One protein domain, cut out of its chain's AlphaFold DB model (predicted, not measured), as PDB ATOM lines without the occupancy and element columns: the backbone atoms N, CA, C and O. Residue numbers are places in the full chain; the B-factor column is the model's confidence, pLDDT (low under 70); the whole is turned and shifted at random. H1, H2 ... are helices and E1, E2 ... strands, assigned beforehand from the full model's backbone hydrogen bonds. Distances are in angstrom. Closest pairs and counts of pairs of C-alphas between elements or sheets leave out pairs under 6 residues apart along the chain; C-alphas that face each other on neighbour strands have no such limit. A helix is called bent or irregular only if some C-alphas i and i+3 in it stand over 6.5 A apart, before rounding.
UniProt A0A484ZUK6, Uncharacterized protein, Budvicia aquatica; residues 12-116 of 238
ATOM      1  N   ASN A  12     174.463 207.245 192.447       62.56
ATOM      2  CA  ASN A  12     175.180 206.030 192.841       62.56
ATOM      3  C   ASN A  12     176.450 205.759 192.006       62.56
ATOM      4  O   ASN A  12     177.316 205.003 192.443       62.56
ATOM      5  N   TYR A  13     176.583 206.367 190.823       70.44
ATOM      6  CA  TYR A  13     177.701 206.149 189.896       70.44
ATOM      7  C   TYR A  13     178.564 207.393 189.666       70.44
ATOM      8  O   TYR A  13     179.580 207.315 188.968       70.44
ATOM      9  N   GLU A  14     178.214 208.527 190.276       77.12
ATOM     10  CA  GLU A  14     178.966 209.779 190.161       77.12
ATOM     11  C   GLU A  14     180.428 209.586 190.595       77.12
ATOM     12  O   GLU A  14     181.361 209.971 189.890       77.12
ATOM     13  N   ARG A  15     180.637 208.871 191.704       84.25
ATOM     14  CA  ARG A  15     181.974 208.579 192.236       84.25
ATOM     15  C   ARG A  15     182.796 207.679 191.320       84.25
ATOM     16  O   ARG A  15     183.980 207.930 191.110       84.25
ATOM     17  N   LYS A  16     182.162 206.662 190.732       84.44
ATOM     18  CA  LYS A  16     182.811 205.785 189.751       84.44
ATOM     19  C   LYS A  16     183.229 206.577 188.508       84.44
ATOM     20  O   LYS A  16     184.348 206.410 188.032       84.44
ATOM     21  N   SER A  17     182.368 207.475 188.029       86.00
ATOM     22  CA  SER A  17     182.668 208.353 186.890       86.00
ATOM     23  C   SER A  17     183.831 209.306 187.195       86.00
ATOM     24  O   SER A  17     184.741 209.435 186.378       86.00
ATOM     25  N   LEU A  18     183.854 209.907 188.391       89.00
ATOM     26  CA  LEU A  18     184.965 210.740 188.863       89.00
ATOM     27  C   LEU A  18     186.290 209.962 188.887       89.00
ATOM     28  O   LEU A  18     187.311 210.468 188.423       89.00
ATOM     29  N   PHE A  19     186.280 208.730 189.398       91.31
ATOM     30  CA  PHE A  19     187.478 207.893 189.459       91.31
ATOM     31  C   PHE A  19     187.973 207.487 188.075       91.31
ATOM     32  O   PHE A  19     189.161 207.621 187.804       91.31
ATOM     33  N   LEU A  20     187.077 207.054 187.183       89.75
ATOM     34  CA  LEU A  20     187.417 206.731 185.794       89.75
ATOM     35  C   LEU A  20     188.035 207.928 185.067       89.75
ATOM     36  O   LEU A  20     189.073 207.778 184.419       89.75
ATOM     37  N   HIS A  21     187.434 209.111 185.223       89.25
ATOM     38  CA  HIS A  21     187.972 210.360 184.687       89.25
ATOM     39  C   HIS A  21     189.371 210.635 185.233       89.25
ATOM     40  O   HIS A  21     190.306 210.835 184.462       89.25
ATOM     41  N   TYR A  22     189.547 210.572 186.554       93.50
ATOM     42  CA  TYR A  22     190.849 210.774 187.179       93.50
ATOM     43  C   TYR A  22     191.893 209.761 186.689       93.50
ATOM     44  O   TYR A  22     193.006 210.160 186.350       93.50
ATOM     45  N   TYR A  23     191.557 208.471 186.594       94.06
ATOM     46  CA  TYR A  23     192.480 207.445 186.110       94.06
ATOM     47  C   TYR A  23     192.921 207.715 184.673       94.06
ATOM     48  O   TYR A  23     194.122 207.749 184.410       94.06
ATOM     49  N   GLN A  24     191.984 207.964 183.754       91.75
ATOM     50  CA  GLN A  24     192.317 208.304 182.367       91.75
ATOM     51  C   GLN A  24     193.175 209.573 182.303       91.75
ATOM     52  O   GLN A  24     194.167 209.622 181.566       91.75
ATOM     53  N   TYR A  25     192.834 210.580 183.107       92.25
ATOM     54  CA  TYR A  25     193.571 211.832 183.166       92.25
ATOM     55  C   TYR A  25     195.022 211.604 183.607       92.25
ATOM     56  O   TYR A  25     195.950 212.034 182.924       92.25
ATOM     57  N   GLN A  26     195.253 210.849 184.684       93.88
ATOM     58  CA  GLN A  26     196.607 210.516 185.132       93.88
ATOM     59  C   GLN A  26     197.371 209.681 184.088       93.88
ATOM     60  O   GLN A  26     198.534 209.973 183.804       93.88
ATOM     61  N   VAL A  27     196.731 208.689 183.451       92.88
ATOM     62  CA  VAL A  27     197.367 207.861 182.404       92.88
ATOM     63  C   VAL A  27     197.856 208.707 181.226       92.88
ATOM     64  O   VAL A  27     198.945 208.461 180.698       92.88
ATOM     65  N   SER A  28     197.079 209.709 180.820       91.31
ATOM     66  CA  SER A  28     197.397 210.570 179.678       91.31
ATOM     67  C   SER A  28     198.383 211.700 180.009       91.31
ATOM     68  O   SER A  28     199.163 212.078 179.133       91.31
ATOM     69  N   HIS A  29     198.424 212.190 181.255       91.50
ATOM     70  CA  HIS A  29     199.182 213.398 181.623       91.50
ATOM     71  C   HIS A  29     200.475 213.170 182.421       91.50
ATOM     72  O   HIS A  29     201.312 214.072 182.459       91.50
ATOM     73  N   ILE A  30     200.688 212.006 183.049       90.56
ATOM     74  CA  ILE A  30     201.962 211.732 183.739       90.56
ATOM     75  C   ILE A  30     203.120 211.799 182.727       90.56
ATOM     76  O   ILE A  30     203.125 211.062 181.731       90.56
ATOM     77  N   LYS A  31     204.121 212.659 182.989       85.06
ATOM     78  CA  LYS A  31     205.240 212.907 182.060       85.06
ATOM     79  C   LYS A  31     206.118 211.672 181.902       85.06
ATOM     80  O   LYS A  31     206.524 211.332 180.790       85.06
ATOM     81  N   ASN A  32     206.389 210.970 183.005       84.00
ATOM     82  CA  ASN A  32     207.129 209.713 182.965       84.00
ATOM     83  C   ASN A  32     206.240 208.576 182.433       84.00
ATOM     84  O   ASN A  32     205.536 207.889 183.182       84.00
ATOM     85  N   ARG A  33     206.319 208.362 181.116       81.06
ATOM     86  CA  ARG A  33     205.507 207.392 180.368       81.06
ATOM     87  C   ARG A  33     205.685 205.935 180.814       81.06
ATOM     88  O   ARG A  33     204.795 205.141 180.528       81.06
ATOM     89  N   GLY A  34     206.776 205.594 181.502       75.50
ATOM     90  CA  GLY A  34     207.042 204.253 182.036       75.50
ATOM     91  C   GLY A  34     206.848 204.117 183.550       75.50
ATOM     92  O   GLY A  34     207.239 203.101 184.115       75.50
ATOM     93  N   SER A  35     206.306 205.134 184.229       85.25
ATOM     94  CA  SER A  35     206.142 205.099 185.688       85.25
ATOM     95  C   SER A  35     205.152 204.020 186.151       85.25
ATOM     96  O   SER A  35     204.153 203.733 185.484       85.25
ATOM     97  N   SER A  36     205.404 203.455 187.334       90.19
ATOM     98  CA  SER A  36     204.497 202.508 187.991       90.19
ATOM     99  C   SER A  36     203.132 203.125 188.300       90.19
ATOM    100  O   SER A  36     202.131 202.431 188.161       90.19
ATOM    101  N   ASP A  37     203.074 204.418 188.633       92.69
ATOM    102  CA  ASP A  37     201.819 205.151 188.856       92.69
ATOM    103  C   ASP A  37     200.936 205.156 187.606       92.69
ATOM    104  O   ASP A  37     199.741 204.868 187.660       92.69
ATOM    105  N   ARG A  38     201.533 205.426 186.442       92.06
ATOM    106  CA  ARG A  38     200.800 205.434 185.176       92.06
ATOM    107  C   ARG A  38     200.229 204.055 184.856       92.06
ATOM    108  O   ARG A  38     199.065 203.945 184.475       92.06
ATOM    109  N   LEU A  39     201.035 203.006 185.031       92.00
ATOM    110  CA  LEU A  39     200.570 201.630 184.868       92.00
ATOM    111  C   LEU A  39     199.475 201.295 185.887       92.00
ATOM    112  O   LEU A  39     198.475 200.684 185.528       92.00
ATOM    113  N   PHE A  40     199.628 201.724 187.137       92.25
ATOM    114  CA  PHE A  40     198.643 201.510 188.187       92.25
ATOM    115  C   PHE A  40     197.277 202.103 187.818       92.25
ATOM    116  O   PHE A  40     196.272 201.389 187.863       92.25
ATOM    117  N   PHE A  41     197.231 203.366 187.385       93.50
ATOM    118  CA  PHE A  41     195.979 204.003 186.967       93.50
ATOM    119  C   PHE A  41     195.387 203.376 185.710       93.50
ATOM    120  O   PHE A  41     194.172 203.189 185.650       93.50
ATOM    121  N   LEU A  42     196.222 202.971 184.748       91.88
ATOM    122  CA  LEU A  42     195.757 202.224 183.580       91.88
ATOM    123  C   LEU A  42     195.059 200.940 184.021       91.88
ATOM    124  O   LEU A  42     193.931 200.675 183.613       91.88
ATOM    125  N   LYS A  43     195.706 200.155 184.883       90.25
ATOM    126  CA  LYS A  43     195.151 198.891 185.351       90.25
ATOM    127  C   LYS A  43     193.867 199.093 186.166       90.25
ATOM    128  O   LYS A  43     192.919 198.335 185.990       90.25
ATOM    129  N   LYS A  44     193.787 200.130 187.013       90.31
ATOM    130  CA  LYS A  44     192.549 200.481 187.737       90.31
ATOM    131  C   LYS A  44     191.413 200.870 186.795       90.31
ATOM    132  O   LYS A  44     190.297 200.400 186.980       90.31
ATOM    133  N   MET A  45     191.695 201.652 185.759       89.06
ATOM    134  CA  MET A  45     190.702 201.990 184.739       89.06
ATOM    135  C   MET A  45     190.203 200.741 183.995       89.06
ATOM    136  O   MET A  45     189.003 200.572 183.808       89.06
ATOM    137  N   MET A  46     191.112 199.836 183.625       86.06
ATOM    138  CA  MET A  46     190.777 198.572 182.962       86.06
ATOM    139  C   MET A  46     189.917 197.656 183.843       86.06
ATOM    140  O   MET A  46     188.941 197.085 183.357       86.06
ATOM    141  N   PHE A  47     190.226 197.571 185.137       84.81
ATOM    142  CA  PHE A  47     189.398 196.857 186.113       84.81
ATOM    143  C   PHE A  47     187.976 197.432 186.179       84.81
ATOM    144  O   PHE A  47     186.997 196.694 186.106       84.81
ATOM    145  N   GLU A  48     187.837 198.759 186.232       82.38
ATOM    146  CA  GLU A  48     186.523 199.416 186.247       82.38
ATOM    147  C   GLU A  48     185.709 199.198 184.959       82.38
ATOM    148  O   GLU A  48     184.474 199.273 184.999       82.38
ATOM    149  N   PHE A  49     186.388 198.891 183.845       77.81
ATOM    150  CA  PHE A  49     185.792 198.461 182.575       77.81
ATOM    151  C   PHE A  49     185.438 196.967 182.523       77.81
ATOM    152  O   PHE A  49     184.915 196.504 181.510       77.81
ATOM    153  N   GLY A  50     185.667 196.214 183.603       76.06
ATOM    154  CA  GLY A  50     185.287 194.805 183.712       76.06
ATOM    155  C   GLY A  50     186.352 193.820 183.232       76.06
ATOM    156  O   GLY A  50     186.036 192.648 183.029       76.06
ATOM    157  N   LEU A  51     187.602 194.259 183.048       78.19
ATOM    158  CA  LEU A  51     188.719 193.329 182.859       78.19
ATOM    159  C   LEU A  51     189.045 192.658 184.198       78.19
ATOM    160  O   LEU A  51     189.218 193.339 185.208       78.19
ATOM    161  N   SER A  52     189.112 191.325 184.197       74.56
ATOM    162  CA  SER A  52     189.392 190.531 185.394       74.56
ATOM    163  C   SER A  52     190.822 190.726 185.904       74.56
ATOM    164  O   SER A  52     191.727 191.123 185.161       74.56
ATOM    165  N   ASP A  53     191.035 190.366 187.171       71.31
ATOM    166  CA  ASP A  53     192.344 190.419 187.833       71.31
ATOM    167  C   ASP A  53     193.413 189.579 187.105       71.31
ATOM    168  O   ASP A  53     194.587 189.936 187.080       71.31
ATOM    169  N   GLU A  54     193.019 188.510 186.411       70.88
ATOM    170  CA  GLU A  54     193.945 187.689 185.617       70.88
ATOM    171  C   GLU A  54     194.582 188.474 184.461       70.88
ATOM    172  O   GLU A  54     195.743 188.262 184.118       70.88
ATOM    173  N   ILE A  55     193.840 189.412 183.867       70.44
ATOM    174  CA  ILE A  55     194.348 190.278 182.798       70.44
ATOM    175  C   ILE A  55     195.136 191.455 183.391       70.44
ATOM    176  O   ILE A  55     196.105 191.923 182.786       70.44
ATOM    177  N   TYR A  56     194.755 191.902 184.590       70.44
ATOM    178  CA  TYR A  56     195.384 193.001 185.323       70.44
ATOM    179  C   TYR A  56     196.899 192.804 185.478       70.44
ATOM    180  O   TYR A  56     197.668 193.745 185.266       70.44
ATOM    181  N   ASP A  57     197.355 191.591 185.788       79.19
ATOM    182  CA  ASP A  57     198.777 191.302 186.018       79.19
ATOM    183  C   ASP A  57     199.604 191.154 184.741       79.19
ATOM    184  O   ASP A  57     200.814 191.397 184.752       79.19
ATOM    185  N   LEU A  58     198.952 190.853 183.621       85.94
ATOM    186  CA  LEU A  58     199.610 190.717 182.323       85.94
ATOM    187  C   LEU A  58     199.821 192.073 181.638       85.94
ATOM    188  O   LEU A  58     200.668 192.180 180.752       85.94
ATOM    189  N   LEU A  59     199.090 193.119 182.038       88.75
ATOM    190  CA  LEU A  59     199.216 194.458 181.463       88.75
ATOM    191  C   LEU A  59     200.509 195.163 181.896       88.75
ATOM    192  O   LEU A  59     200.863 195.222 183.078       88.75
ATOM    193  N   THR A  60     201.175 195.786 180.929       90.00
ATOM    194  CA  THR A  60     202.333 196.661 181.127       90.00
ATOM    195  C   THR A  60     202.306 197.829 180.136       90.00
ATOM    196  O   THR A  60     201.497 197.843 179.207       90.00
ATOM    197  N   ILE A  61     203.175 198.822 180.333       87.31
ATOM    198  CA  ILE A  61     203.377 199.930 179.393       87.31
ATOM    199  C   ILE A  61     204.836 199.912 178.942       87.31
ATOM    200  O   ILE A  61     205.740 200.005 179.772       87.31
ATOM    201  N   VAL A  62     205.071 199.833 177.632       86.56
ATOM    202  CA  VAL A  62     206.415 199.874 177.033       86.56
ATOM    203  C   VAL A  62     206.422 200.903 175.916       86.56
ATOM    204  O   VAL A  62     205.550 200.881 175.056       86.56
ATOM    205  N   SER A  63     207.390 201.824 175.932       82.06
ATOM    206  CA  SER A  63     207.544 202.861 174.896       82.06
ATOM    207  C   SER A  63     206.247 203.619 174.577       82.06
ATOM    208  O   SER A  63     205.978 203.945 173.426       82.06
ATOM    209  N   ASN A  64     205.452 203.913 175.614       83.81
ATOM    210  CA  ASN A  64     204.156 204.586 175.505       83.81
ATOM    211  C   ASN A  64     203.044 203.783 174.796       83.81
ATOM    212  O   ASN A  64     202.063 204.386 174.373       83.81
ATOM    213  N   ASP A  65     203.165 202.458 174.698       87.62
ATOM    214  CA  ASP A  65     202.111 201.550 174.229       87.62
ATOM    215  C   ASP A  65     201.659 200.608 175.357       87.62
ATOM    216  O   ASP A  65     202.435 200.276 176.256       87.62
ATOM    217  N   ILE A  66     200.399 200.172 175.306       89.69
ATOM    218  CA  ILE A  66     199.879 199.130 176.196       89.69
ATOM    219  C   ILE A  66     200.375 197.795 175.662       89.69
ATOM    220  O   ILE A  66     200.225 197.496 174.478       89.69
ATOM    221  N   CYS A  67     200.949 196.968 176.522       91.25
ATOM    222  CA  CYS A  67     201.414 195.644 176.141       91.25
ATOM    223  C   CYS A  67     200.900 194.574 177.104       91.25
ATOM    224  O   CYS A  67     200.625 194.844 178.272       91.25
ATOM    225  N   TYR A  68     200.842 193.342 176.606       89.69
ATOM    226  CA  TYR A  68     200.617 192.137 177.391       89.69
ATOM    227  C   TYR A  68     201.925 191.380 177.548       89.69
ATOM    228  O   TYR A  68     202.617 191.106 176.564       89.69
ATOM    229  N   LYS A  69     202.245 191.011 178.782       89.62
ATOM    230  CA  LYS A  69     203.300 190.061 179.105       89.62
ATOM    231  C   LYS A  69     202.686 188.665 179.147       89.62
ATOM    232  O   LYS A  69     201.806 188.407 179.954       89.62
ATOM    233  N   THR A  70     203.125 187.769 178.274       86.06
ATOM    234  CA  THR A  70     202.679 186.371 178.274       86.06
ATOM    235  C   THR A  70     203.298 185.598 179.441       86.06
ATOM    236  O   THR A  70     204.321 186.004 179.998       86.06
ATOM    237  N   ASN A  71     202.760 184.412 179.739       83.88
ATOM    238  CA  ASN A  71     203.344 183.493 180.729       83.88
ATOM    239  C   ASN A  71     204.788 183.080 180.386       83.88
ATOM    240  O   ASN A  71     205.575 182.783 181.277       83.88
ATOM    241  N   SER A  72     205.163 183.105 179.102       86.94
ATOM    242  CA  SER A  72     206.538 182.868 178.639       86.94
ATOM    243  C   SER A  72     207.461 184.091 178.761       86.94
ATOM    244  O   SER A  72     208.614 184.033 178.345       86.94
ATOM    245  N   GLY A  73     206.965 185.213 179.291       85.44
ATOM    246  CA  GLY A  73     207.714 186.460 179.454       85.44
ATOM    247  C   GLY A  73     207.799 187.330 178.198       85.44
ATOM    248  O   GLY A  73     208.390 188.408 178.254       85.44
ATOM    249  N   LYS A  74     207.196 186.911 177.078       90.62
ATOM    250  CA  LYS A  74     207.154 187.702 175.843       90.62
ATOM    251  C   LYS A  74     206.232 188.905 176.027       90.62
ATOM    252  O   LYS A  74     205.144 188.775 176.575       90.62
ATOM    253  N   ILE A  75     206.651 190.059 175.521       92.12
ATOM    254  CA  ILE A  75     205.851 191.284 175.520       92.12
ATOM    255  C   ILE A  75     205.237 191.465 174.133       92.12
ATOM    256  O   ILE A  75     205.940 191.377 173.125       92.12
ATOM    257  N   ILE A  76     203.926 191.687 174.078       91.62
ATOM    258  CA  ILE A  76     203.176 191.889 172.835       91.62
ATOM    259  C   ILE A  76     202.355 193.174 172.954       91.62
ATOM    260  O   ILE A  76     201.569 193.315 173.889       91.62
ATOM    261  N   GLY A  77     202.526 194.101 172.010       92.06
ATOM    262  CA  GLY A  77     201.768 195.353 171.967       92.06
ATOM    263  C   GLY A  77     200.287 195.124 171.669       92.06
ATOM    264  O   GLY A  77     199.933 194.335 170.789       92.06
ATOM    265  N   LEU A  78     199.410 195.831 172.382       89.94
ATOM    266  CA  LEU A  78     197.960 195.754 172.205       89.94
ATOM    267  C   LEU A  78     197.551 196.206 170.799       89.94
ATOM    268  O   LEU A  78     196.683 195.589 170.188       89.94
ATOM    269  N   MET A  79     198.214 197.225 170.246       90.69
ATOM    270  CA  MET A  79     197.958 197.686 168.877       90.69
ATOM    271  C   MET A  79     198.234 196.581 167.847       90.69
ATOM    272  O   MET A  79     197.425 196.369 166.946       90.69
ATOM    273  N   THR A  80     199.324 195.827 168.028       91.62
ATOM    274  CA  THR A  80     199.668 194.668 167.190       91.62
ATOM    275  C   THR A  80     198.676 193.521 167.364       91.62
ATOM    276  O   THR A  80     198.325 192.863 166.390       91.62
ATOM    277  N   LEU A  81     198.200 193.270 168.587       89.94
ATOM    278  CA  LEU A  81     197.164 192.261 168.826       89.94
ATOM    279  C   LEU A  81     195.861 192.614 168.105       89.94
ATOM    280  O   LEU A  81     195.273 191.740 167.474       89.94
ATOM    281  N   ILE A  82     195.445 193.883 168.151       90.75
ATOM    282  CA  ILE A  82     194.278 194.364 167.405       90.75
ATOM    283  C   ILE A  82     194.485 194.142 165.908       90.75
ATOM    284  O   ILE A  82     193.608 193.579 165.264       90.75
ATOM    285  N   ASP A  83     195.639 194.521 165.354       91.00
ATOM    286  CA  ASP A  83     195.933 194.270 163.939       91.00
ATOM    287  C   ASP A  83     195.780 192.794 163.576       91.00
ATOM    288  O   ASP A  83     194.966 192.457 162.720       91.00
ATOM    289  N   ASN A  84     196.442 191.914 164.324       90.12
ATOM    290  CA  ASN A  84     196.405 190.480 164.066       90.12
ATOM    291  C   ASN A  84     194.992 189.886 164.156       90.12
ATOM    292  O   ASN A  84     194.661 188.990 163.382       90.12
ATOM    293  N   VAL A  85     194.156 190.328 165.100       88.19
ATOM    294  CA  VAL A  85     192.779 189.822 165.233       88.19
ATOM    295  C   VAL A  85     191.952 190.187 164.004       88.19
ATOM    296  O   VAL A  85     191.301 189.315 163.433       88.19
ATOM    297  N   PHE A  86     191.998 191.448 163.576       87.75
ATOM    298  CA  PHE A  86     191.213 191.902 162.429       87.75
ATOM    299  C   PHE A  86     191.704 191.296 161.115       87.75
ATOM    300  O   PHE A  86     190.881 190.825 160.336       87.75
ATOM    301  N   ASP A  87     193.019 191.206 160.914       85.31
ATOM    302  CA  ASP A  87     193.597 190.622 159.700       85.31
ATOM    303  C   ASP A  87     193.212 189.131 159.570       85.31
ATOM    304  O   ASP A  87     192.905 188.637 158.484       85.31
ATOM    305  N   ASN A  88     193.127 188.407 160.697       84.44
ATOM    306  CA  ASN A  88     192.648 187.021 160.719       84.44
ATOM    307  C   ASN A  88     191.151 186.889 160.399       84.44
ATOM    308  O   ASN A  88     190.761 185.911 159.760       84.44
ATOM    309  N   ILE A  89     190.308 187.828 160.838       82.06
ATOM    310  CA  ILE A  89     188.867 187.816 160.535       82.06
ATOM    311  C   ILE A  89     188.640 188.114 159.047       82.06
ATOM    312  O   ILE A  89     187.934 187.362 158.377       82.06
ATOM    313  N   GLU A  90     189.298 189.146 158.512       75.38
ATOM    314  CA  GLU A  90     189.214 189.525 157.093       75.38
ATOM    315  C   GLU A  90     189.660 188.387 156.164       75.38
ATOM    316  O   GLU A  90     189.047 188.155 155.125       75.38
ATOM    317  N   SER A  91     190.671 187.606 156.566       69.31
ATOM    318  CA  SER A  91     191.127 186.442 155.791       69.31
ATOM    319  C   SER A  91     190.105 185.297 155.691       69.31
ATOM    320  O   SER A  91     190.236 184.437 154.819       69.31
ATOM    321  N   LYS A  92     189.099 185.260 156.578       69.69
ATOM    322  CA  LYS A  92     188.117 184.165 156.684       69.69
ATOM    323  C   LYS A  92     186.729 184.535 156.173       69.69
ATOM    324  O   LYS A  92     185.998 183.648 155.740       69.69
ATOM    325  N   GLU A  93     186.369 185.813 156.194       66.81
ATOM    326  CA  GLU A  93     185.060 186.290 155.753       66.81
ATOM    327  C   GLU A  93     185.235 187.392 154.702       66.81
ATOM    328  O   GLU A  93     185.492 188.542 155.031       66.81
ATOM    329  N   LEU A  94     185.051 187.068 153.414       59.12
ATOM    330  CA  LEU A  94     185.231 188.015 152.293       59.12
ATOM    331  C   LEU A  94     184.313 189.259 152.358       59.12
ATOM    332  O   LEU A  94     184.516 190.231 151.636       59.12
ATOM    333  N   TRP A  95     183.272 189.207 153.191       55.28
ATOM    334  CA  TRP A  95     182.259 190.245 153.416       55.28
ATOM    335  C   TRP A  95     182.462 190.976 154.751       55.28
ATOM    336  O   TRP A  95     181.616 191.788 155.138       55.28
ATOM    337  N   ALA A  96     183.594 190.724 155.423       57.03
ATOM    338  CA  ALA A  96     184.137 191.488 156.538       57.03
ATOM    339  C   ALA A  96     184.262 192.968 156.139       57.03
ATOM    340  O   ALA A  96     185.231 193.438 155.555       57.03
ATOM    341  N   SER A  97     183.161 193.668 156.376       69.31
ATOM    342  CA  SER A  97     182.797 194.923 155.735       69.31
ATOM    343  C   SER A  97     183.606 196.125 156.226       69.31
ATOM    344  O   SER A  97     184.287 196.082 157.250       69.31
ATOM    345  N   THR A  98     183.396 197.272 155.572       75.88
ATOM    346  CA  THR A  98     183.749 198.628 156.034       75.88
ATOM    347  C   THR A  98     183.489 198.864 157.534       75.88
ATOM    348  O   THR A  98     184.122 199.728 158.141       75.88
ATOM    349  N   LEU A  99     182.564 198.120 158.157       81.44
ATOM    350  CA  LEU A  99     182.318 198.154 159.597       81.44
ATOM    351  C   LEU A  99     183.513 197.653 160.421       81.44
ATOM    352  O   LEU A  99     183.865 198.306 161.397       81.44
ATOM    353  N   LEU A 100     184.160 196.548 160.044       82.62
ATOM    354  CA  LEU A 100     185.311 196.013 160.780       82.62
ATOM    355  C   LEU A 100     186.500 196.969 160.715       82.62
ATOM    356  O   LEU A 100     187.092 197.272 161.749       82.62
ATOM    357  N   VAL A 101     186.751 197.567 159.545       83.81
ATOM    358  CA  VAL A 101     187.740 198.646 159.385       83.81
ATOM    359  C   VAL A 101     187.436 199.815 160.330       83.81
ATOM    360  O   VAL A 101     188.334 200.332 160.999       83.81
ATOM    361  N   LYS A 102     186.161 200.218 160.443       86.25
ATOM    362  CA  LYS A 102     185.734 201.273 161.375       86.25
ATOM    363  C   LYS A 102     185.937 200.873 162.838       86.25
ATOM    364  O   LYS A 102     186.437 201.692 163.602       86.25
ATOM    365  N   ILE A 103     185.594 199.646 163.235       87.12
ATOM    366  CA  ILE A 103     185.778 199.162 164.614       87.12
ATOM    367  C   ILE A 103     187.269 199.112 164.966       87.12
ATOM    368  O   ILE A 103     187.656 199.667 165.995       87.12
ATOM    369  N   LYS A 104     188.112 198.537 164.095       90.19
ATOM    370  CA  LYS A 104     189.578 198.506 164.242       90.19
ATOM    371  C   LYS A 104     190.132 199.913 164.459       90.19
ATOM    372  O   LYS A 104     190.890 200.159 165.398       90.19
ATOM    373  N   LEU A 105     189.706 200.864 163.624       90.06
ATOM    374  CA  LEU A 105     190.111 202.264 163.728       90.06
ATOM    375  C   LEU A 105     189.656 202.907 165.047       90.06
ATOM    376  O   LEU A 105     190.442 203.614 165.675       90.06
ATOM    377  N   ILE A 106     188.412 202.674 165.471       89.19
ATOM    378  CA  ILE A 106     187.873 203.207 166.729       89.19
ATOM    379  C   ILE A 106     188.654 202.653 167.923       89.19
ATOM    380  O   ILE A 106     189.103 203.440 168.750       89.19
ATOM    381  N   GLN A 107     188.886 201.339 167.994       89.12
ATOM    382  CA  GLN A 107     189.652 200.719 169.082       89.12
ATOM    383  C   GLN A 107     191.060 201.314 169.190       89.12
ATOM    384  O   GLN A 107     191.485 201.726 170.269       89.12
ATOM    385  N   LYS A 108     191.752 201.448 168.052       90.38
ATOM    386  CA  LYS A 108     193.069 202.089 167.987       90.38
ATOM    387  C   LYS A 108     193.036 203.537 168.471       90.38
ATOM    388  O   LYS A 108     193.892 203.940 169.254       90.38
ATOM    389  N   LYS A 109     192.051 204.329 168.037       89.31
ATOM    390  CA  LYS A 109     191.900 205.728 168.470       89.31
ATOM    391  C   LYS A 109     191.599 205.845 169.963       89.31
ATOM    392  O   LYS A 109     192.169 206.707 170.619       89.31
ATOM    393  N   VAL A 110     190.763 204.965 170.507       88.12
ATOM    394  CA  VAL A 110     190.461 204.917 171.945       88.12
ATOM    395  C   VAL A 110     191.723 204.640 172.760       88.12
ATOM    396  O   VAL A 110     191.975 205.336 173.739       88.12
ATOM    397  N   ILE A 111     192.556 203.683 172.342       89.44
ATOM    398  CA  ILE A 111     193.829 203.395 173.024       89.44
ATOM    399  C   ILE A 111     194.755 204.612 172.989       89.44
ATOM    400  O   ILE A 111     195.312 204.999 174.017       89.44
ATOM    401  N   ARG A 112     194.889 205.257 171.826       89.50
ATOM    402  CA  ARG A 112     195.715 206.465 171.681       89.50
ATOM    403  C   ARG A 112     195.216 207.616 172.554       89.50
ATOM    404  O   ARG A 112     196.041 208.305 173.150       89.50
ATOM    405  N   PHE A 113     193.897 207.780 172.673       88.19
ATOM    406  CA  PHE A 113     193.267 208.749 173.571       88.19
ATOM    407  C   PHE A 113     193.568 208.446 175.045       88.19
ATOM    408  O   PHE A 113     194.026 209.326 175.768       88.19
ATOM    409  N   ILE A 114     193.379 207.196 175.482       88.88
ATOM    410  CA  ILE A 114     193.691 206.756 176.852       88.88
ATOM    411  C   ILE A 114     195.142 207.092 177.207       88.88
ATOM    412  O   ILE A 114     195.416 207.610 178.286       88.88
ATOM    413  N   LEU A 115     196.068 206.814 176.290       88.75
ATOM    414  CA  LEU A 115     197.499 207.005 176.505       88.75
ATOM    415  C   LEU A 115     197.971 208.455 176.320       88.75
ATOM    416  O   LEU A 115     199.105 208.749 176.702       88.75
ATOM    417  N   GLY A 116     197.151 209.342 175.749       87.75
ATOM    418  CA  GLY A 116     197.551 210.710 175.400       87.75
ATOM    419  C   GLY A 116     198.690 210.747 174.374       87.75
ATOM    420  O   GLY A 116     199.680 211.447 174.582       87.75
TER     421      GLY A 116
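What this domain is: This is residues 12 to 116 of the 238 residues of an uncharacterized protein of Budvicia aquatica (UniProt A0A484ZUK6). A small sheet of three short strands, E1, E2 and E3, lies in the corner between two helical hairpins, H1 with H2 and H4 with H5, which stand roughly as an L. H2 packs on the sheet at E1, while H4 and H5 run side by side away from it as a long arm; the short H3 joins H2 to E1. The printed part has 105 residues, in the order H1 H2 H3 E1 E2 E3 H4 H5; the class is mostly helix, and the sheet E1 E2 E3 is antiparallel. It is only just compact, close to loose, with a radius of gyration of the C-alphas of 15.3 A and spans of 44 by 37 by 26 A.

How they stand to each other: E1, residues 59 to 62, E2, residues 65 to 69, and E3, residues 75 to 77, form a meander, each strand the antiparallel neighbour of the one before. In the hairpin E1 and E2, N 60 and O 67 are 2.9 A apart, within hydrogen-bond range; in the hairpin E2 and E3, N 68 and O 76 are 2.8 A apart. H4, residues 78 to 90, is on the sheet at a height of 5.8 A, only just over none of the strands, with 2 of its 13 C-alphas falling on E3. H5, residues 98 to 115, only grazes the sheet with residues 111 to 115. H4 and H5 form a helical hairpin at a shallow tilt of 5 degrees, opposite ways; their closest C-alphas, of Met 79 and Lys 108, are 6.6 A apart. H2, residues 36 to 48, only grazes the sheet; its closest C-alpha to E1 is that of Leu 39, 6.4 A from Ile 61. H1, residues 12 to 29, touches H2 with residues 20 to 27 alone, at a shallow tilt of 34 degrees, only just short of steep, opposite ways; the closest C-alphas, of Tyr 23 and Phe 41, are 5.0 A apart. H1 and H5 touch about perpendicular, at 79 degrees, with the C-alphas of Ser 28 and Leu 115 closest at 4.8 A. H3, residues 53 to 56, touches H2, with the C-alphas of Lys 43 and Tyr 56 closest at 5.9 A. H2 and H4 are apart. In H2, H4 and H5 every O i to N i+4 pair is within hydrogen-bond range, in H1 13 of 14; H3 is too short for such a pair.

Where its parts are: H1 begins at C-alpha 12, (175.180, 206.030, 192.841), and is 27.5 A long; it is irregular, with C-alphas 12 and 15 being 7.3 A apart. H2 is 18.3 A long, H4 18.5 A and H5 26.0 A, ending at C-alpha 115, (197.499, 207.005, 176.505). E2, the longest strand, measures 12.5 A.

The domain as a whole: The C-alphas farthest apart, of Asn 12 and Leu 94, are 45.5 A apart. The printed part has no cut and no long link. The mean pLDDT of the printed part is 84.8; residue 12 and residues 91 to 97 are under 70.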